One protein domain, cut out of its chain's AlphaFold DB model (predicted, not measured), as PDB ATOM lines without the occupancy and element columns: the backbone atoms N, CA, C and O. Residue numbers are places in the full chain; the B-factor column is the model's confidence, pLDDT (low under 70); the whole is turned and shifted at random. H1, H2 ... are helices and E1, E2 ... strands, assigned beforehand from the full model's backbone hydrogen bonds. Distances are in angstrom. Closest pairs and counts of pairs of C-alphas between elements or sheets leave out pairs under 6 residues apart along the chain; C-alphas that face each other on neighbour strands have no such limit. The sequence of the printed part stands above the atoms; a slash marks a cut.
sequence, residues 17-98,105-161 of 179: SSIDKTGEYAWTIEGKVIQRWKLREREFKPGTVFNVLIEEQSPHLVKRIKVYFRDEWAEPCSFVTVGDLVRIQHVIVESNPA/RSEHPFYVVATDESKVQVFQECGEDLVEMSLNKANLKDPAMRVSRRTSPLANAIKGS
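This is residues 17 to 98 and 105 to 161 of the 179 residues of the protein "Hypothetical protein" of Eutreptiella gymnastica (UniProt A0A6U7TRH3). Five strands, E1, E2, E3, E5 and E4, ring a closed barrel, and the later part of long E5 runs out of it to make a three-stranded wing with E6 and E7. The short helix H1 lies over the wing near its tip. The printed part has 139 residues, mostly strand: seven named strands in a mixed sheet, then one named helix. It is compact, with a radius of gyration of the C-alphas of 15.0 A, spanning 46 by 38 by 24 A.

Look first at E5, residues 110 to 126, which bends by 106 degrees at residue 116. E3, residues 61 to 70, is its parallel neighbour, with N 112 and O 66 2.9 A apart. On its other side is antiparallel E4, residues 85 to 95, with N 121 and O 87 at 2.8 A. E1, residues 25 to 36, closes the ring antiparallel to E4, with N 88 and O 29 at 2.8 A. E2, residues 48 to 58, forms hairpins with E1, N 34 and O 53 at 2.9 A, and with E3, N 52 and O 67 at 3.0 A. E1 E2 E3 is a meander, each strand the antiparallel neighbour of the one before; with E4, antiparallel to E1, it makes a Greek key. E6, residues 129 to 136, and E7, residues 144 to 149, continue E5 as a second meander, with N 122 and O 133, and N 132 and O 146, both at 2.8 A. H1, residues 153 to 159, has every O i to N i+4 pair within hydrogen-bond range and runs across E6 at 85 degrees on the local plane, its height over the sheet 9.3 A.

Find C-alpha 25 at (20.794, 40.833, -40.937), where E1 begins; E2 runs 31.8 A and E5 32.1 A. H1 ends at C-alpha 159, (24.868, 17.630, -27.752).

Residues 99 to 104 are not printed, a gap of 9.0 A between C-alphas 98 and 105. The links E1 to E2 and E3 to E4 are long. Confidence is under 70 in 35 residues, among them 150 to 161.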
ATOM      1  N   SER A  17      30.897  33.123 -37.338       59.03
ATOM      2  CA  SER A  17      32.071  33.186 -38.190       59.03
ATOM      3  C   SER A  17      31.927  33.907 -39.520       59.03
ATOM      4  O   SER A  17      32.941  34.418 -40.002       59.03
ATOM      5  N   SER A  18      30.713  34.063 -40.034       63.88
ATOM      6  CA  SER A  18      30.439  34.783 -41.278       63.88
ATOM      7  C   SER A  18      30.218  36.289 -41.105       63.88
ATOM      8  O   SER A  18      30.091  36.990 -42.100       63.88
ATOM      9  N   ILE A  19      30.188  36.802 -39.869       65.50
ATOM     10  CA  ILE A  19      29.983  38.231 -39.603       65.50
ATOM     11  C   ILE A  19      31.297  38.988 -39.847       65.50
ATOM     12  O   ILE A  19      32.237  38.883 -39.054       65.50
ATOM     13  N   ASP A  20      31.356  39.754 -40.938       64.44
ATOM     14  CA  ASP A  20      32.506  40.578 -41.336       64.44
ATOM     15  C   ASP A  20      32.173  42.079 -41.478       64.44
ATOM     16  O   ASP A  20      33.087  42.908 -41.521       64.44
ATOM     17  N   LYS A  21      30.883  42.443 -41.528       59.81
ATOM     18  CA  LYS A  21      30.386  43.813 -41.739       59.81
ATOM     19  C   LYS A  21      29.127  44.116 -40.928       59.81
ATOM     20  O   LYS A  21      28.456  43.236 -40.395       59.81
ATOM     21  N   THR A  22      28.804  45.403 -40.844       56.06
ATOM     22  CA  THR A  22      27.684  45.943 -40.057       56.06
ATOM     23  C   THR A  22      26.485  46.275 -40.914       56.06
ATOM     24  O   THR A  22      26.641  46.580 -42.094       56.06
ATOM     25  N   GLY A  23      25.293  46.259 -40.317       56.06
ATOM     26  CA  GLY A  23      24.048  46.380 -41.078       56.06
ATOM     27  C   GLY A  23      23.658  45.081 -41.786       56.06
ATOM     28  O   GLY A  23      22.676  45.056 -42.524       56.06
ATOM     29  N   GLU A  24      24.396  43.992 -41.546       60.22
ATOM     30  CA  GLU A  24      23.952  42.664 -41.932       60.22
ATOM     31  C   GLU A  24      22.833  42.186 -41.005       60.22
ATOM     32  O   GLU A  24      22.940  42.224 -39.774       60.22
ATOM     33  N   TYR A  25      21.768  41.674 -41.617       60.72
ATOM     34  CA  TYR A  25      20.794  40.833 -40.937       60.72
ATOM     35  C   TYR A  25      21.438  39.461 -40.725       60.72
ATOM     36  O   TYR A  25      21.623  38.690 -41.674       60.72
ATOM     37  N   ALA A  26      21.823  39.165 -39.485       62.19
ATOM     38  CA  ALA A  26      22.245  37.826 -39.110       62.19
ATOM     39  C   ALA A  26      20.987  37.024 -38.758       62.19
ATOM     40  O   ALA A  26      20.303  37.270 -37.767       62.19
ATOM     41  N   TRP A  27      20.646  36.069 -39.619       70.44
ATOM     42  CA  TRP A  27      19.369  35.365 -39.526       70.44
ATOM     43  C   TRP A  27      19.285  34.432 -38.321       70.44
ATOM     44  O   TRP A  27      18.187  34.183 -37.830       70.44
ATOM     45  N   THR A  28      20.404  33.896 -37.833       82.06
ATOM     46  CA  THR A  28      20.439  33.029 -36.649       82.06
ATOM     47  C   THR A  28      21.831  33.026 -36.030       82.06
ATOM     48  O   THR A  28      22.808  32.840 -36.738       82.06
ATOM     49  N   ILE A  29      21.911  33.191 -34.714       84.00
ATOM     50  CA  ILE A  29      23.115  33.012 -33.904       84.00
ATOM     51  C   ILE A  29      22.878  31.847 -32.963       84.00
ATOM     52  O   ILE A  29      21.853  31.801 -32.289       84.00
ATOM     53  N   GLU A  30      23.831  30.930 -32.899       87.06
ATOM     54  CA  GLU A  30      23.786  29.782 -32.006       87.06
ATOM     55  C   GLU A  30      25.119  29.639 -31.278       87.06
ATOM     56  O   GLU A  30      26.181  29.866 -31.856       87.06
ATOM     57  N   GLY A  31      25.065  29.290 -29.997       86.94
ATOM     58  CA  GLY A  31      26.271  29.010 -29.236       86.94
ATOM     59  C   GLY A  31      26.026  28.889 -27.743       86.94
ATOM     60  O   GLY A  31      24.892  28.931 -27.262       86.94
ATOM     61  N   LYS A  32      27.124  28.752 -27.003       90.50
ATOM     62  CA  LYS A  32      27.114  28.619 -25.548       90.50
ATOM     63  C   LYS A  32      27.331  29.968 -24.881       90.50
ATOM     64  O   LYS A  32      28.226  30.721 -25.262       90.50
ATOM     65  N   VAL A  33      26.552  30.270 -23.850       91.12
ATOM     66  CA  VAL A  33      26.747  31.477 -23.044       91.12
ATOM     67  C   VAL A  33      27.966  31.285 -22.149       91.12
ATOM     68  O   VAL A  33      27.951  30.476 -21.224       91.12
ATOM     69  N   ILE A  34      29.022  32.054 -22.405       92.19
ATOM     70  CA  ILE A  34      30.277  31.996 -21.636       92.19
ATOM     71  C   ILE A  34      30.395  33.128 -20.614       92.19
ATOM     72  O   ILE A  34      31.136  33.018 -19.641       92.19
ATOM     73  N   GLN A  35      29.640  34.211 -20.801       92.62
ATOM     74  CA  GLN A  35      29.594  35.326 -19.861       92.62
ATOM     75  C   GLN A  35      28.212  35.973 -19.871       92.62
ATOM     76  O   GLN A  35      27.585  36.117 -20.922       92.62
ATOM     77  N   ARG A  36      27.758  36.420 -18.698       94.12
ATOM     78  CA  ARG A  36      26.527  37.201 -18.550       94.12
ATOM     79  C   ARG A  36      26.769  38.454 -17.722       94.12
ATOM     80  O   ARG A  36      27.584  38.446 -16.798       94.12
ATOM     81  N   TRP A  37      26.022  39.508 -18.020       93.62
ATOM     82  CA  TRP A  37      25.996  40.736 -17.231       93.62
ATOM     83  C   TRP A  37      24.642  40.877 -16.545       93.62
ATOM     84  O   TRP A  37      23.641  40.366 -17.033       93.62
ATOM     85  N   LYS A  38      24.601  41.570 -15.405       92.88
ATOM     86  CA  LYS A  38      23.335  41.852 -14.717       92.88
ATOM     87  C   LYS A  38      22.442  42.746 -15.583       92.88
ATOM     88  O   LYS A  38      22.955  43.608 -16.307       92.88
ATOM     89  N   LEU A  39      21.128  42.548 -15.460       94.62
ATOM     90  CA  LEU A  39      20.128  43.505 -15.923       94.62
ATOM     91  C   LEU A  39      20.435  44.868 -15.292       94.62
ATOM     92  O   LEU A  39      20.668  44.949 -14.083       94.62
ATOM     93  N   ARG A  40      20.496  45.915 -16.112       94.25
ATOM     94  CA  ARG A  40      20.818  47.274 -15.669       94.25
ATOM     95  C   ARG A  40      20.113  48.322 -16.519       94.25
ATOM     96  O   ARG A  40      19.681  48.033 -17.634       94.25
ATOM     97  N   GLU A  41      20.044  49.542 -16.008       94.19
ATOM     98  CA  GLU A  41      19.655  50.708 -16.801       94.19
ATOM     99  C   GLU A  41      20.763  51.080 -17.798       94.19
ATOM    100  O   GLU A  41      21.949  50.808 -17.582       94.19
ATOM    101  N   ARG A  42      20.375  51.668 -18.930       88.56
ATOM    102  CA  ARG A  42      21.311  52.174 -19.937       88.56
ATOM    103  C   ARG A  42      21.886  53.521 -19.487       88.56
ATOM    104  O   ARG A  42      21.150  54.431 -19.137       88.56
ATOM    105  N   GLU A  43      23.205  53.666 -19.582       80.38
ATOM    106  CA  GLU A  43      23.928  54.852 -19.086       80.38
ATOM    107  C   GLU A  43      23.630  56.140 -19.875       80.38
ATOM    108  O   GLU A  43      23.612  57.223 -19.302       80.38
ATOM    109  N   PHE A  44      23.383  56.038 -21.188       79.75
ATOM    110  CA  PHE A  44      23.313  57.205 -22.088       79.75
ATOM    111  C   PHE A  44      21.942  57.435 -22.735       79.75
ATOM    112  O   PHE A  44      21.768  58.387 -23.494       79.75
ATOM    113  N   LYS A  45      20.971  56.550 -22.489       83.69
ATOM    114  CA  LYS A  45      19.591  56.661 -22.985       83.69
ATOM    115  C   LYS A  45      18.641  56.008 -21.983       83.69
ATOM    116  O   LYS A  45      19.016  54.971 -21.452       83.69
ATOM    117  N   PRO A  46      17.414  56.520 -21.785       88.69
ATOM    118  CA  PRO A  46      16.414  55.843 -20.959       88.69
ATOM    119  C   PRO A  46      16.186  54.404 -21.424       88.69
ATOM    120  O   PRO A  46      16.257  54.147 -22.624       88.69
ATOM    121  N   GLY A  47      15.899  53.484 -20.506       93.00
ATOM    122  CA  GLY A  47      15.599  52.081 -20.811       93.00
ATOM    123  C   GLY A  47      16.579  51.094 -20.185       93.00
ATOM    124  O   GLY A  47      17.563  51.476 -19.550       93.00
ATOM    125  N   THR A  48      16.303  49.807 -20.362       94.88
ATOM    126  CA  THR A  48      17.037  48.714 -19.713       94.88
ATOM    127  C   THR A  48      17.852  47.912 -20.715       94.88
ATOM    128  O   THR A  48      17.619  47.923 -21.927       94.88
ATOM    129  N   VAL A  49      18.876  47.234 -20.210       94.44
ATOM    130  CA  VAL A  49      19.721  46.361 -21.009       94.44
ATOM    131  C   VAL A  49      20.158  45.147 -20.207       94.44
ATOM    132  O   VAL A  49      20.592  45.238 -19.057       94.44
ATOM    133  N   PHE A  50      20.084  44.000 -20.861       94.62
ATOM    134  CA  PHE A  50      20.707  42.758 -20.446       94.62
ATOM    135  C   PHE A  50      21.582  42.283 -21.600       94.62
ATOM    136  O   PHE A  50      21.223  42.428 -22.767       94.62
ATOM    137  N   ASN A  51      22.770  41.767 -21.309       93.44
ATOM    138  CA  ASN A  51      23.669  41.334 -22.366       93.44
ATOM    139  C   ASN A  51      24.447  40.088 -21.958       93.44
ATOM    140  O   ASN A  51      24.769  39.897 -20.784       93.44
ATOM    141  N   VAL A  52      24.780  39.275 -22.955       94.25
ATOM    142  CA  VAL A  52      25.517  38.013 -22.813       94.25
ATOM    143  C   VAL A  52      26.633  37.936 -23.847       94.25
ATOM    144  O   VAL A  52      26.606  38.641 -24.855       94.25
ATOM    145  N   LEU A  53      27.632  37.101 -23.580       91.31
ATOM    146  CA  LEU A  53      28.677  36.738 -24.528       91.31
ATOM    147  C   LEU A  53      28.436  35.289 -24.929       91.31
ATOM    148  O   LEU A  53      28.445  34.400 -24.072       91.31
ATOM    149  N   ILE A  54      28.199  35.083 -26.219       90.19
ATOM    150  CA  ILE A  54      27.968  33.769 -26.809       90.19
ATOM    151  C   ILE A  54      29.244  33.341 -27.518       90.19
ATOM    152  O   ILE A  54      29.840  34.131 -28.250       90.19
ATOM    153  N   GLU A  55      29.644  32.095 -27.301       86.94
ATOM    154  CA  GLU A  55      30.727  31.430 -28.009       86.94
ATOM    155  C   GLU A  55      30.150  30.406 -28.993       86.94
ATOM    156  O   GLU A  55      29.419  29.493 -28.604       86.94
ATOM    157  N   GLU A  56      30.473  30.577 -30.273       83.25
ATOM    158  CA  GLU A  56      30.214  29.589 -31.316       83.25
ATOM    159  C   GLU A  56      31.147  28.398 -31.103       83.25
ATOM    160  O   GLU A  56      32.371  28.544 -31.148       83.25
ATOM    161  N   GLN A  57      30.574  27.212 -30.896       66.94
ATOM    162  CA  GLN A  57      31.341  25.972 -30.854       66.94
ATOM    163  C   GLN A  57      31.496  25.433 -32.276       66.94
ATOM    164  O   GLN A  57      30.710  24.609 -32.729       66.94
ATOM    165  N   SER A  58      32.500  25.936 -33.000       63.94
ATOM    166  CA  SER A  58      32.929  25.356 -34.276       63.94
ATOM    167  C   SER A  58      34.267  24.621 -34.108       63.94
ATOM    168  O   SER A  58      35.166  25.157 -33.459       63.94
ATOM    169  N   PRO A  59      34.465  23.444 -34.738       54.78
ATOM    170  CA  PRO A  59      35.673  22.618 -34.568       54.78
ATOM    171  C   PRO A  59      36.989  23.314 -34.939       54.78
ATOM    172  O   PRO A  59      38.064  22.901 -34.511       54.78
ATOM    173  N   HIS A  60      36.913  24.354 -35.768       56.75
ATOM    174  CA  HIS A  60      38.074  25.002 -36.377       56.75
ATOM    175  C   HIS A  60      38.215  26.476 -35.994       56.75
ATOM    176  O   HIS A  60      39.178  27.121 -36.405       56.75
ATOM    177  N   LEU A  61      37.264  27.028 -35.230       64.12
ATOM    178  CA  LEU A  61      37.268  28.443 -34.892       64.12
ATOM    179  C   LEU A  61      36.408  28.722 -33.660       64.12
ATOM    180  O   LEU A  61      35.201  28.504 -33.672       64.12
ATOM    181  N   VAL A  62      37.027  29.287 -32.627       66.94
ATOM    182  CA  VAL A  62      36.293  29.878 -31.507       66.94
ATOM    183  C   VAL A  62      35.977  31.317 -31.877       66.94
ATOM    184  O   VAL A  62      36.880  32.145 -32.009       66.94
ATOM    185  N   LYS A  63      34.691  31.627 -32.043       77.81
ATOM    186  CA  LYS A  63      34.233  33.001 -32.242       77.81
ATOM    187  C   LYS A  63      33.231  33.393 -31.182       77.81
ATOM    188  O   LYS A  63      32.374  32.615 -30.781       77.81
ATOM    189  N   ARG A  64      33.371  34.631 -30.722       86.06
ATOM    190  CA  ARG A  64      32.592  35.185 -29.623       86.06
ATOM    191  C   ARG A  64      31.879  36.431 -30.087       86.06
ATOM    192  O   ARG A  64      32.491  37.291 -30.721       86.06
ATOM    193  N   ILE A  65      30.609  36.540 -29.732       85.50
ATOM    194  CA  ILE A  65      29.806  37.715 -30.037       85.50
ATOM    195  C   ILE A  65      28.980  38.129 -28.836       85.50
ATOM    196  O   ILE A  65      28.416  37.309 -28.107       85.50
ATOM    197  N   LYS A  66      28.932  39.440 -28.617       89.31
ATOM    198  CA  LYS A  66      28.118  40.023 -27.565       89.31
ATOM    199  C   LYS A  66      26.704  40.225 -28.085       89.31
ATOM    200  O   LYS A  66      26.516  40.792 -29.159       89.31
ATOM    201  N   VAL A  67      25.722  39.793 -27.309       91.06
ATOM    202  CA  VAL A  67      24.303  39.986 -27.604       91.06
ATOM    203  C   VAL A  67      23.717  40.953 -26.603       91.06
ATOM    204  O   VAL A  67      23.897  40.772 -25.398       91.06
ATOM    205  N   TYR A  68      23.017  41.966 -27.099       92.19
ATOM    206  CA  TYR A  68      22.302  42.946 -26.299       92.19
ATOM    207  C   TYR A  68      20.796  42.749 -26.451       92.19
ATOM    208  O   TYR A  68      20.230  42.940 -27.526       92.19
ATOM    209  N   PHE A  69      20.146  42.437 -25.339       94.31
ATOM    210  CA  PHE A  69      18.704  42.508 -25.174       94.31
ATOM    211  C   PHE A  69      18.374  43.880 -24.592       94.31
ATOM    212  O   PHE A  69      18.846  44.235 -23.508       94.31
ATOM    213  N   ARG A  70      17.629  44.687 -25.346       93.38
ATOM    214  CA  ARG A  70      17.290  46.067 -24.982       93.38
ATOM    215  C   ARG A  70      15.822  46.149 -24.588       93.38
ATOM    216  O   ARG A  70      14.989  45.462 -25.172       93.38
ATOM    217  N   ASP A  71      15.535  47.028 -23.638       94.50
ATOM    218  CA  ASP A  71      14.185  47.445 -23.277       94.50
ATOM    219  C   ASP A  71      13.290  46.240 -22.936       94.50
ATOM    220  O   ASP A  71      13.607  45.473 -22.027       94.50
ATOM    221  N   GLU A  72      12.201  46.032 -23.669       95.00
ATOM    222  CA  GLU A  72      11.246  44.944 -23.417       95.00
ATOM    223  C   GLU A  72      11.845  43.533 -23.510       95.00
ATOM    224  O   GLU A  72      11.280  42.607 -22.943       95.00
ATOM    225  N   TRP A  73      12.981  43.357 -24.191       95.56
ATOM    226  CA  TRP A  73      13.689  42.079 -24.250       95.56
ATOM    227  C   TRP A  73      14.605  41.860 -23.044       95.56
ATOM    228  O   TRP A  73      14.963  40.724 -22.740       95.56
ATOM    229  N   ALA A  74      15.028  42.933 -22.370       95.06
ATOM    230  CA  ALA A  74      16.099  42.873 -21.383       95.06
ATOM    231  C   ALA A  74      15.714  42.026 -20.163       95.06
ATOM    232  O   ALA A  74      16.459  41.129 -19.770       95.06
ATOM    233  N   GLU A  75      14.554  42.300 -19.574       95.44
ATOM    234  CA  GLU A  75      14.072  41.580 -18.396       95.44
ATOM    235  C   GLU A  75      13.637  40.139 -18.732       95.44
ATOM    236  O   GLU A  75      14.169  39.224 -18.096       95.44
ATOM    237  N   PRO A  76      12.813  39.880 -19.770       95.00
ATOM    238  CA  PRO A  76      12.444  38.522 -20.173       95.00
ATOM    239  C   PRO A  76      13.612  37.616 -20.534       95.00
ATOM    240  O   PRO A  76      13.530  36.422 -20.299       95.00
ATOM    241  N   CYS A  77      14.704  38.141 -21.091       94.94
ATOM    242  CA  CYS A  77      15.881  37.329 -21.412       94.94
ATOM    243  C   CYS A  77      16.877  37.209 -20.246       94.94
ATOM    244  O   CYS A  77      17.860  36.479 -20.363       94.94
ATOM    245  N   SER A  78      16.650  37.880 -19.111       94.38
ATOM    246  CA  SER A  78      17.603  37.915 -17.990       94.38
ATOM    247  C   SER A  78      17.754  36.591 -17.226       94.38
ATOM    248  O   SER A  78      18.709  36.438 -16.455       94.38
ATOM    249  N   PHE A  79      16.867  35.614 -17.464       92.25
ATOM    250  CA  PHE A  79      16.988  34.263 -16.902       92.25
ATOM    251  C   PHE A  79      18.147  33.467 -17.512       92.25
ATOM    252  O   PHE A  79      18.579  32.488 -16.911       92.25
ATOM    253  N   VAL A  80      18.664  33.883 -18.675       94.06
ATOM    254  CA  VAL A  80      19.787  33.218 -19.339       94.06
ATOM    255  C   VAL A  80      21.010  33.190 -18.413       94.06
ATOM    256  O   VAL A  80      21.436  34.209 -17.843       94.06
ATOM    257  N   THR A  81      21.596  32.006 -18.267       93.25
ATOM    258  CA  THR A  81      22.746  31.739 -17.402       93.25
ATOM    259  C   THR A  81      23.990  31.324 -18.177       93.25
ATOM    260  O   THR A  81      23.946  30.976 -19.353       93.25
ATOM    261  N   VAL A  82      25.149  31.427 -17.518       92.69
ATOM    262  CA  VAL A  82      26.405  30.904 -18.071       92.69
ATOM    263  C   VAL A  82      26.298  29.387 -18.150       92.69
ATOM    264  O   VAL A  82      25.915  28.751 -17.172       92.69
ATOM    265  N   GLY A  83      26.665  28.821 -19.295       88.56
ATOM    266  CA  GLY A  83      26.528  27.398 -19.585       88.56
ATOM    267  C   GLY A  83      25.354  27.066 -20.501       88.56
ATOM    268  O   GLY A  83      25.436  26.052 -21.192       88.56
ATOM    269  N   ASP A  84      24.336  27.928 -20.562       90.31
ATOM    270  CA  ASP A  84      23.157  27.723 -21.402       90.31
ATOM    271  C   ASP A  84      23.543  27.692 -22.882       90.31
ATOM    272  O   ASP A  84      24.395  28.464 -23.341       90.31
ATOM    273  N   LEU A  85      22.877  26.826 -23.639       91.31
ATOM    274  CA  LEU A  85      22.916  26.872 -25.094       91.31
ATOM    275  C   LEU A  85      21.785  27.771 -25.569       91.31
ATOM    276  O   LEU A  85      20.646  27.653 -25.120       91.31
ATOM    277  N   VAL A  86      22.099  28.689 -26.472       91.31
ATOM    278  CA  VAL A  86      21.143  29.676 -26.964       91.31
ATOM    279  C   VAL A  86      21.118  29.677 -28.480       91.31
ATOM    280  O   VAL A  86      22.157  29.582 -29.131       91.31
ATOM    281  N   ARG A  87      19.919  29.830 -29.038       90.88
ATOM    282  CA  ARG A  87      19.686  30.094 -30.456       90.88
ATOM    283  C   ARG A  87      18.833  31.345 -30.582       90.88
ATOM    284  O   ARG A  87      17.735  31.404 -30.041       90.88
ATOM    285  N   ILE A  88      19.325  32.342 -31.301       91.25
ATOM    286  CA  ILE A  88      18.659  33.630 -31.474       91.25
ATOM    287  C   ILE A  88      18.502  33.900 -32.960       91.25
ATOM    288  O   ILE A  88      19.490  34.032 -33.674       91.25
ATOM    289  N   GLN A  89      17.266  33.973 -33.430       89.06
ATOM    290  CA  GLN A  89      16.930  34.169 -34.836       89.06
ATOM    291  C   GLN A  89      16.510  35.615 -35.103       89.06
ATOM    292  O   GLN A  89      16.055  36.296 -34.188       89.06
ATOM    293  N   HIS A  90      16.647  36.058 -36.355       87.81
ATOM    294  CA  HIS A  90      16.263  37.389 -36.842       87.81
ATOM    295  C   HIS A  90      16.883  38.536 -36.026       87.81
ATOM    296  O   HIS A  90      16.173  39.378 -35.473       87.81
ATOM    297  N   VAL A  91      18.216  38.552 -35.918       88.00
ATOM    298  CA  VAL A  91      18.963  39.605 -35.213       88.00
ATOM    299  C   VAL A  91      19.646  40.563 -36.185       88.00
ATOM    300  O   VAL A  91      19.898  40.241 -37.348       88.00
ATOM    301  N   ILE A  92      19.989  41.747 -35.687       86.12
ATOM    302  CA  ILE A  92      20.768  42.742 -36.434       86.12
ATOM    303  C   ILE A  92      22.176  42.814 -35.856       86.12
ATOM    304  O   ILE A  92      22.339  42.832 -34.634       86.12
ATOM    305  N   VAL A  93      23.182  42.882 -36.733       83.69
ATOM    306  CA  VAL A  93      24.581  43.133 -36.366       83.69
ATOM    307  C   VAL A  93      24.880  44.633 -36.404       83.69
ATOM    308  O   VAL A  93      24.757  45.284 -37.445       83.69
ATOM    309  N   GLU A  94      25.347  45.172 -35.282       82.81
ATOM    310  CA  GLU A  94      25.774  46.564 -35.129       82.81
ATOM    311  C   GLU A  94      27.290  46.657 -34.848       82.81
ATOM    312  O   GLU A  94      27.900  45.760 -34.252       82.81
ATOM    313  N   SER A  95      27.906  47.768 -35.273       74.12
ATOM    314  CA  SER A  95      29.307  48.097 -34.959       74.12
ATOM    315  C   SER A  95      29.427  48.431 -33.490       74.12
ATOM    316  O   SER A  95      28.633  49.217 -32.979       74.12
ATOM    317  N   ASN A  96      30.475  47.949 -32.831       70.56
ATOM    318  CA  ASN A  96      30.835  48.478 -31.526       70.56
ATOM    319  C   ASN A  96      31.383  49.914 -31.687       70.56
ATOM    320  O   ASN A  96      32.449  50.074 -32.273       70.56
ATOM    321  N   PRO A  97      30.716  50.970 -31.183       59.22
ATOM    322  CA  PRO A  97      31.197  52.345 -31.346       59.22
ATOM    323  C   PRO A  97      32.550  52.588 -30.661       59.22
ATOM    324  O   PRO A  97      33.290  53.474 -31.084       59.22
ATOM    325  N   ALA A  98      32.935  51.754 -29.686       55.97
ATOM    326  CA  ALA A  98      34.283  51.758 -29.113       55.97
ATOM    327  C   ALA A  98      35.394  51.468 -30.148       55.97
ATOM    328  O   ALA A  98      36.547  51.771 -29.882       55.97
ATOM    329  N   ARG A 105      41.618  48.008 -29.177       44.19
ATOM    330  CA  ARG A 105      41.609  46.583 -29.529       44.19
ATOM    331  C   ARG A 105      40.551  45.851 -28.682       44.19
ATOM    332  O   ARG A 105      40.895  45.023 -27.850       44.19
ATOM    333  N   SER A 106      39.270  46.189 -28.815       50.44
ATOM    334  CA  SER A 106      38.200  45.330 -28.290       50.44
ATOM    335  C   SER A 106      38.184  44.023 -29.090       50.44
ATOM    336  O   SER A 106      38.089  44.045 -30.317       50.44
ATOM    337  N   GLU A 107      38.252  42.884 -28.396       59.78
ATOM    338  CA  GLU A 107      38.178  41.532 -28.981       59.78
ATOM    339  C   GLU A 107      36.873  41.283 -29.766       59.78
ATOM    340  O   GLU A 107      36.765  40.314 -30.518       59.78
ATOM    341  N   HIS A 108      35.879  42.168 -29.622       67.12
ATOM    342  CA  HIS A 108      34.556  42.049 -30.230       67.12
ATOM    343  C   HIS A 108      34.216  43.312 -31.041       67.12
ATOM    344  O   HIS A 108      33.740  44.301 -30.465       67.12
ATOM    345  N   PRO A 109      34.476  43.310 -32.364       66.06
ATOM    346  CA  PRO A 109      34.187  44.449 -33.236       66.06
ATOM    347  C   PRO A 109      32.704  44.682 -33.499       66.06
ATOM    348  O   PRO A 109      32.290  45.800 -33.805       66.06
ATOM    349  N   PHE A 110      31.909  43.633 -33.327       77.75
ATOM    350  CA  PHE A 110      30.484  43.638 -33.587       77.75
ATOM    351  C   PHE A 110      29.722  43.144 -32.366       77.75
ATOM    352  O   PHE A 110      30.234  42.378 -31.543       77.75
ATOM    353  N   TYR A 111      28.470  43.564 -32.275       83.50
ATOM    354  CA  TYR A 111      27.501  42.974 -31.371       83.50
ATOM    355  C   TYR A 111      26.175  42.796 -32.095       83.50
ATOM    356  O   TYR A 111      25.939  43.410 -33.134       83.50
ATOM    357  N   VAL A 112      25.302  41.961 -31.541       85.88
ATOM    358  CA  VAL A 112      23.954  41.778 -32.080       85.88
ATOM    359  C   VAL A 112      22.873  42.256 -31.135       85.88
ATOM    360  O   VAL A 112      23.062  42.301 -29.916       85.88
ATOM    361  N   VAL A 113      21.733  42.599 -31.719       88.38
ATOM    362  CA  VAL A 113      20.549  43.077 -31.014       88.38
ATOM    363  C   VAL A 113      19.339  42.269 -31.470       88.38
ATOM    364  O   VAL A 113      19.176  42.013 -32.666       88.38
ATOM    365  N   ALA A 114      18.505  41.863 -30.512       89.12
ATOM    366  CA  ALA A 114      17.199  41.278 -30.803       89.12
ATOM    367  C   ALA A 114      16.252  42.340 -31.397       89.12
ATOM    368  O   ALA A 114      16.268  43.499 -30.985       89.12
ATOM    369  N   THR A 115      15.442  41.933 -32.363       88.50
ATOM    370  CA  THR A 115      14.451  42.744 -33.077       88.50
ATOM    371  C   THR A 115      13.035  42.288 -32.735       88.50
ATOM    372  O   THR A 115      12.844  41.283 -32.054       88.50
ATOM    373  N   ASP A 116      12.021  42.981 -33.251       89.44
ATOM    374  CA  ASP A 116      10.621  42.564 -33.100       89.44
ATOM    375  C   ASP A 116      10.306  41.223 -33.781       89.44
ATOM    376  O   ASP A 116       9.378  40.526 -33.376       89.44
ATOM    377  N   GLU A 117      11.103  40.828 -34.773       89.25
ATOM    378  CA  GLU A 117      10.994  39.534 -35.455       89.25
ATOM    379  C   GLU A 117      11.840  38.449 -34.779       89.25
ATOM    380  O   GLU A 117      11.813  37.286 -35.190       89.25
ATOM    381  N   SER A 118      12.610  38.807 -33.746       91.56
ATOM    382  CA  SER A 118      13.500  37.855 -33.104       91.56
ATOM    383  C   SER A 118      12.756  36.715 -32.433       91.56
ATOM    384  O   SER A 118      11.690  36.865 -31.832       91.56
ATOM    385  N   LYS A 119      13.403  35.553 -32.483       93.44
ATOM    386  CA  LYS A 119      13.041  34.387 -31.688       93.44
ATOM    387  C   LYS A 119      14.252  33.957 -30.878       93.44
ATOM    388  O   LYS A 119      15.294  33.653 -31.450       93.44
ATOM    389  N   VAL A 120      14.111  33.927 -29.561       94.38
ATOM    390  CA  VAL A 120      15.144  33.497 -28.617       94.38
ATOM    391  C   VAL A 120      14.756  32.122 -28.097       94.38
ATOM    392  O   VAL A 120      13.675  31.953 -27.546       94.38
ATOM    393  N   GLN A 121      15.631  31.141 -28.267       94.38
ATOM    394  CA  GLN A 121      15.494  29.805 -27.703       94.38
ATOM    395  C   GLN A 121      16.663  29.563 -26.757       94.38
ATOM    396  O   GLN A 121      17.815  29.812 -27.114       94.38
ATOM    397  N   VAL A 122      16.364  29.096 -25.553       92.94
ATOM    398  CA  VAL A 122      17.347  28.799 -24.513       92.94
ATOM    399  C   VAL A 122      17.163  27.353 -24.101       92.94
ATOM    400  O   VAL A 122      16.052  26.938 -23.780       92.94
ATOM    401  N   PHE A 123      18.249  26.596 -24.121       90.94
ATOM    402  CA  PHE A 123      18.275  25.187 -23.769       90.94
ATOM    403  C   PHE A 123      19.073  25.022 -22.478       90.94
ATOM    404  O   PHE A 123      20.271  25.314 -22.433       90.94
ATOM    405  N   GLN A 124      18.391  24.564 -21.431       89.38
ATOM    406  CA  GLN A 124      18.963  24.341 -20.109       89.38
ATOM    407  C   GLN A 124      18.907  22.857 -19.762       89.38
ATOM    408  O   GLN A 124      17.856  22.217 -19.861       89.38
ATOM    409  N   GLU A 125      20.044  22.304 -19.348       84.25
ATOM    410  CA  GLU A 125      20.099  20.950 -18.803       84.25
ATOM    411  C   GLU A 125      19.626  20.972 -17.342       84.25
ATOM    412  O   GLU A 125      20.195  21.666 -16.499       84.25
ATOM    413  N   CYS A 126      18.593  20.189 -17.032       81.19
ATOM    414  CA  CYS A 126      18.065  20.010 -15.686       81.19
ATOM    415  C   CYS A 126      18.067  18.513 -15.347       81.19
ATOM    416  O   CYS A 126      17.092  17.796 -15.555       81.19
ATOM    417  N   GLY A 127      19.211  18.012 -14.872       81.94
ATOM    418  CA  GLY A 127      19.394  16.584 -14.595       81.94
ATOM    419  C   GLY A 127      19.334  15.731 -15.869       81.94
ATOM    420  O   GLY A 127      20.208  15.832 -16.732       81.94
ATOM    421  N   GLU A 128      18.323  14.867 -15.969       81.00
ATOM    422  CA  GLU A 128      18.067  14.028 -17.152       81.00
ATOM    423  C   GLU A 128      17.156  14.697 -18.188       81.00
ATOM    424  O   GLU A 128      16.909  14.120 -19.249       81.00
ATOM    425  N   ASP A 129      16.671  15.903 -17.905       82.81
ATOM    426  CA  ASP A 129      15.787  16.644 -18.791       82.81
ATOM    427  C   ASP A 129      16.521  17.800 -19.473       82.81
ATOM    428  O   ASP A 129      17.444  18.417 -18.938       82.81
ATOM    429  N   LEU A 130      16.077  18.095 -20.688       85.06
ATOM    430  CA  LEU A 130      16.409  19.290 -21.436       85.06
ATOM    431  C   LEU A 130      15.169  20.180 -21.476       85.06
ATOM    432  O   LEU A 130      14.135  19.798 -22.042       85.06
ATOM    433  N   VAL A 131      15.291  21.363 -20.886       88.25
ATOM    434  CA  VAL A 131      14.255  22.392 -20.888       88.25
ATOM    435  C   VAL A 131      14.575  23.388 -21.994       88.25
ATOM    436  O   VAL A 131      15.603  24.060 -21.964       88.25
ATOM    437  N   GLU A 132      13.690  23.474 -22.978       91.75
ATOM    438  CA  GLU A 132      13.703  24.503 -24.009       91.75
ATOM    439  C   GLU A 132      12.724  25.612 -23.617       91.75
ATOM    440  O   GLU A 132      11.526  25.373 -23.457       91.75
ATOM    441  N   MET A 133      13.224  26.838 -23.506       93.19
ATOM    442  CA  MET A 133      12.418  28.044 -23.340       93.19
ATOM    443  C   MET A 133      12.479  28.876 -24.617       93.19
ATOM    444  O   MET A 133      13.562  29.157 -25.122       93.19
ATOM    445  N   SER A 134      11.321  29.270 -25.138       93.88
ATOM    446  CA  SER A 134      11.168  30.017 -26.385       93.88
ATOM    447  C   SER A 134      10.448  31.345 -26.157       93.88
ATOM    448  O   SER A 134       9.286  31.376 -25.740       93.88
ATOM    449  N   LEU A 135      11.120  32.437 -26.514       95.62
ATOM    450  CA  LEU A 135      10.601  33.798 -26.477       95.62
ATOM    451  C   LEU A 135      10.552  34.397 -27.882       95.62
ATOM    452  O   LEU A 135      11.450  34.206 -28.701       95.62
ATOM    453  N   ASN A 136       9.505  35.157 -28.139       95.06
ATOM    454  CA  ASN A 136       9.331  36.073 -29.248       95.06
ATOM    455  C   ASN A 136       8.547  37.297 -28.746       95.06
ATOM    456  O   ASN A 136       8.047  37.312 -27.619       95.06
ATOM    457  N   LYS A 137       8.394  38.314 -29.594       91.06
ATOM    458  CA  LYS A 137       7.685  39.553 -29.247       91.06
ATOM    459  C   LYS A 137       6.269  39.332 -28.691       91.06
ATOM    460  O   LYS A 137       5.828  40.083 -27.825       91.06
ATOM    461  N   ALA A 138       5.560  38.302 -29.155       91.94
ATOM    462  CA  ALA A 138       4.187  38.023 -28.743       91.94
ATOM    463  C   ALA A 138       4.081  37.366 -27.356       91.94
ATOM    464  O   ALA A 138       3.023  37.451 -26.736       91.94
ATOM    465  N   ASN A 139       5.145  36.730 -26.854       92.38
ATOM    466  CA  ASN A 139       5.115  35.967 -25.603       92.38
ATOM    467  C   ASN A 139       6.233  36.336 -24.612       92.38
ATOM    468  O   ASN A 139       6.570  35.546 -23.736       92.38
ATOM    469  N   LEU A 140       6.782  37.552 -24.692       91.38
ATOM    470  CA  LEU A 140       7.844  38.018 -23.787       91.38
ATOM    471  C   LEU A 140       7.505  37.877 -22.293       91.38
ATOM    472  O   LEU A 140       8.397  37.675 -21.480       91.38
ATOM    473  N   LYS A 141       6.224  37.984 -21.923       90.38
ATOM    474  CA  LYS A 141       5.772  37.859 -20.527       90.38
ATOM    475  C   LYS A 141       5.481  36.419 -20.100       90.38
ATOM    476  O   LYS A 141       5.389  36.168 -18.905       90.38
ATOM    477  N   ASP A 142       5.311  35.514 -21.060       90.38
ATOM    478  CA  ASP A 142       4.955  34.115 -20.822       90.38
ATOM    479  C   ASP A 142       5.704  33.208 -21.820       90.38
ATOM    480  O   ASP A 142       5.176  32.854 -22.882       90.38
ATOM    481  N   PRO A 143       6.990  32.910 -21.543       89.38
ATOM    482  CA  PRO A 143       7.826  32.110 -22.428       89.38
ATOM    483  C   PRO A 143       7.226  30.727 -22.678       89.38
ATOM    484  O   PRO A 143       6.863  30.005 -21.752       89.38
ATOM    485  N   ALA A 144       7.200  30.305 -23.941       90.31
ATOM    486  CA  ALA A 144       6.781  28.951 -24.272       90.31
ATOM    487  C   ALA A 144       7.849  27.964 -23.784       90.31
ATOM    488  O   ALA A 144       9.014  28.078 -24.163       90.31
ATOM    489  N   MET A 145       7.454  26.989 -22.968       91.19
ATOM    490  CA  MET A 145       8.365  26.000 -22.395       91.19
ATOM    491  C   MET A 145       8.075  24.607 -22.946       91.19
ATOM    492  O   MET A 145       6.923  24.179 -23.033       91.19
ATOM    493  N   ARG A 146       9.132  23.875 -23.288       88.81
ATOM    494  CA  ARG A 146       9.073  22.473 -23.692       88.81
ATOM    495  C   ARG A 146      10.116  21.685 -22.915       88.81
ATOM    496  O   ARG A 146      11.290  22.027 -22.926       88.81
ATOM    497  N   VAL A 147       9.691  20.595 -22.287       86.00
ATOM    498  CA  VAL A 147      10.587  19.670 -21.583       86.00
ATOM    499  C   VAL A 147      10.729  18.402 -22.414       86.00
ATOM    500  O   VAL A 147       9.743  17.861 -22.920       86.00
ATOM    501  N   SER A 148      11.959  17.936 -22.591       82.69
ATOM    502  CA  SER A 148      12.259  16.687 -23.288       82.69
ATOM    503  C   SER A 148      13.311  15.895 -22.526       82.69
ATOM    504  O   SER A 148      14.235  16.478 -21.974       82.69
ATOM    505  N   ARG A 149      13.202  14.564 -22.513       75.62
ATOM    506  CA  ARG A 149      14.238  13.723 -21.901       75.62
ATOM    507  C   ARG A 149      15.533  13.804 -22.705       75.62
ATOM    508  O   ARG A 149      15.499  13.851 -23.939       75.62
ATOM    509  N   ARG A 150      16.673  13.729 -22.021       60.44
ATOM    510  CA  ARG A 150      18.019  13.784 -22.616       60.44
ATOM    511  C   ARG A 150      18.302  12.654 -23.606       60.44
ATOM    512  O   ARG A 150      19.124  12.816 -24.495       60.44
ATOM    513  N   THR A 151      17.588  11.537 -23.503       55.22
ATOM    514  CA  THR A 151      17.655  10.429 -24.469       55.22
ATOM    515  C   THR A 151      16.868  10.690 -25.757       55.22
ATOM    516  O   THR A 151      16.887   9.861 -26.667       55.22
ATOM    517  N   SER A 152      16.160  11.820 -25.859       48.19
ATOM    518  CA  SER A 152      15.433  12.170 -27.074       48.19
ATOM    519  C   SER A 152      16.397  12.577 -28.202       48.19
ATOM    520  O   SER A 152      17.401  13.246 -27.946       48.19
ATOM    521  N   PRO A 153      16.089  12.247 -29.472       48.66
ATOM    522  CA  PRO A 153      16.912  12.638 -30.622       48.66
ATOM    523  C   PRO A 153      17.197  14.147 -30.706       48.66
ATOM    524  O   PRO A 153      18.251  14.551 -31.184       48.66
ATOM    525  N   LEU A 154      16.282  14.981 -30.194       47.16
ATOM    526  CA  LEU A 154      16.431  16.436 -30.139       47.16
ATOM    527  C   LEU A 154      17.536  16.870 -29.161       47.16
ATOM    528  O   LEU A 154      18.333  17.743 -29.491       47.16
ATOM    529  N   ALA A 155      17.618  16.235 -27.989       48.31
ATOM    530  CA  ALA A 155      18.668  16.503 -27.010       48.31
ATOM    531  C   ALA A 155      20.043  16.011 -27.496       48.31
ATOM    532  O   ALA A 155      21.055  16.671 -27.262       48.31
ATOM    533  N   ASN A 156      20.075  14.909 -28.251       48.28
ATOM    534  CA  ASN A 156      21.299  14.414 -28.881       48.28
ATOM    535  C   ASN A 156      21.792  15.318 -30.019       48.28
ATOM    536  O   ASN A 156      22.995  15.475 -30.157       48.28
ATOM    537  N   ALA A 157      20.909  15.956 -30.793       51.50
ATOM    538  CA  ALA A 157      21.312  16.916 -31.829       51.50
ATOM    539  C   ALA A 157      21.936  18.197 -31.245       51.50
ATOM    540  O   ALA A 157      22.824  18.783 -31.851       51.50
ATOM    541  N   ILE A 158      21.496  18.606 -30.051       52.41
ATOM    542  CA  ILE A 158      22.038  19.760 -29.318       52.41
ATOM    543  C   ILE A 158      23.382  19.414 -28.647       52.41
ATOM    544  O   ILE A 158      24.225  20.286 -28.465       52.41
ATOM    545  N   LYS A 159      23.604  18.136 -28.311       47.00
ATOM    546  CA  LYS A 159      24.868  17.630 -27.752       47.00
ATOM    547  C   LYS A 159      25.878  17.198 -28.829       47.00
ATOM    548  O   LYS A 159      27.078  17.249 -28.594       47.00
ATOM    549  N   GLY A 160      25.396  16.795 -30.005       42.84
ATOM    550  CA  GLY A 160      26.160  16.277 -31.145       42.84
ATOM    551  C   GLY A 160      26.898  17.334 -31.970       42.84
ATOM    552  O   GLY A 160      27.268  17.062 -33.105       42.84
ATOM    553  N   SER A 161      27.126  18.528 -31.417       39.16
ATOM    554  CA  SER A 161      28.138  19.468 -31.911       39.16
ATOM    555  C   SER A 161      29.542  19.153 -31.366       39.16
ATOM    556  O   SER A 161      30.423  20.009 -31.387       39.16
TER     557      SER A 161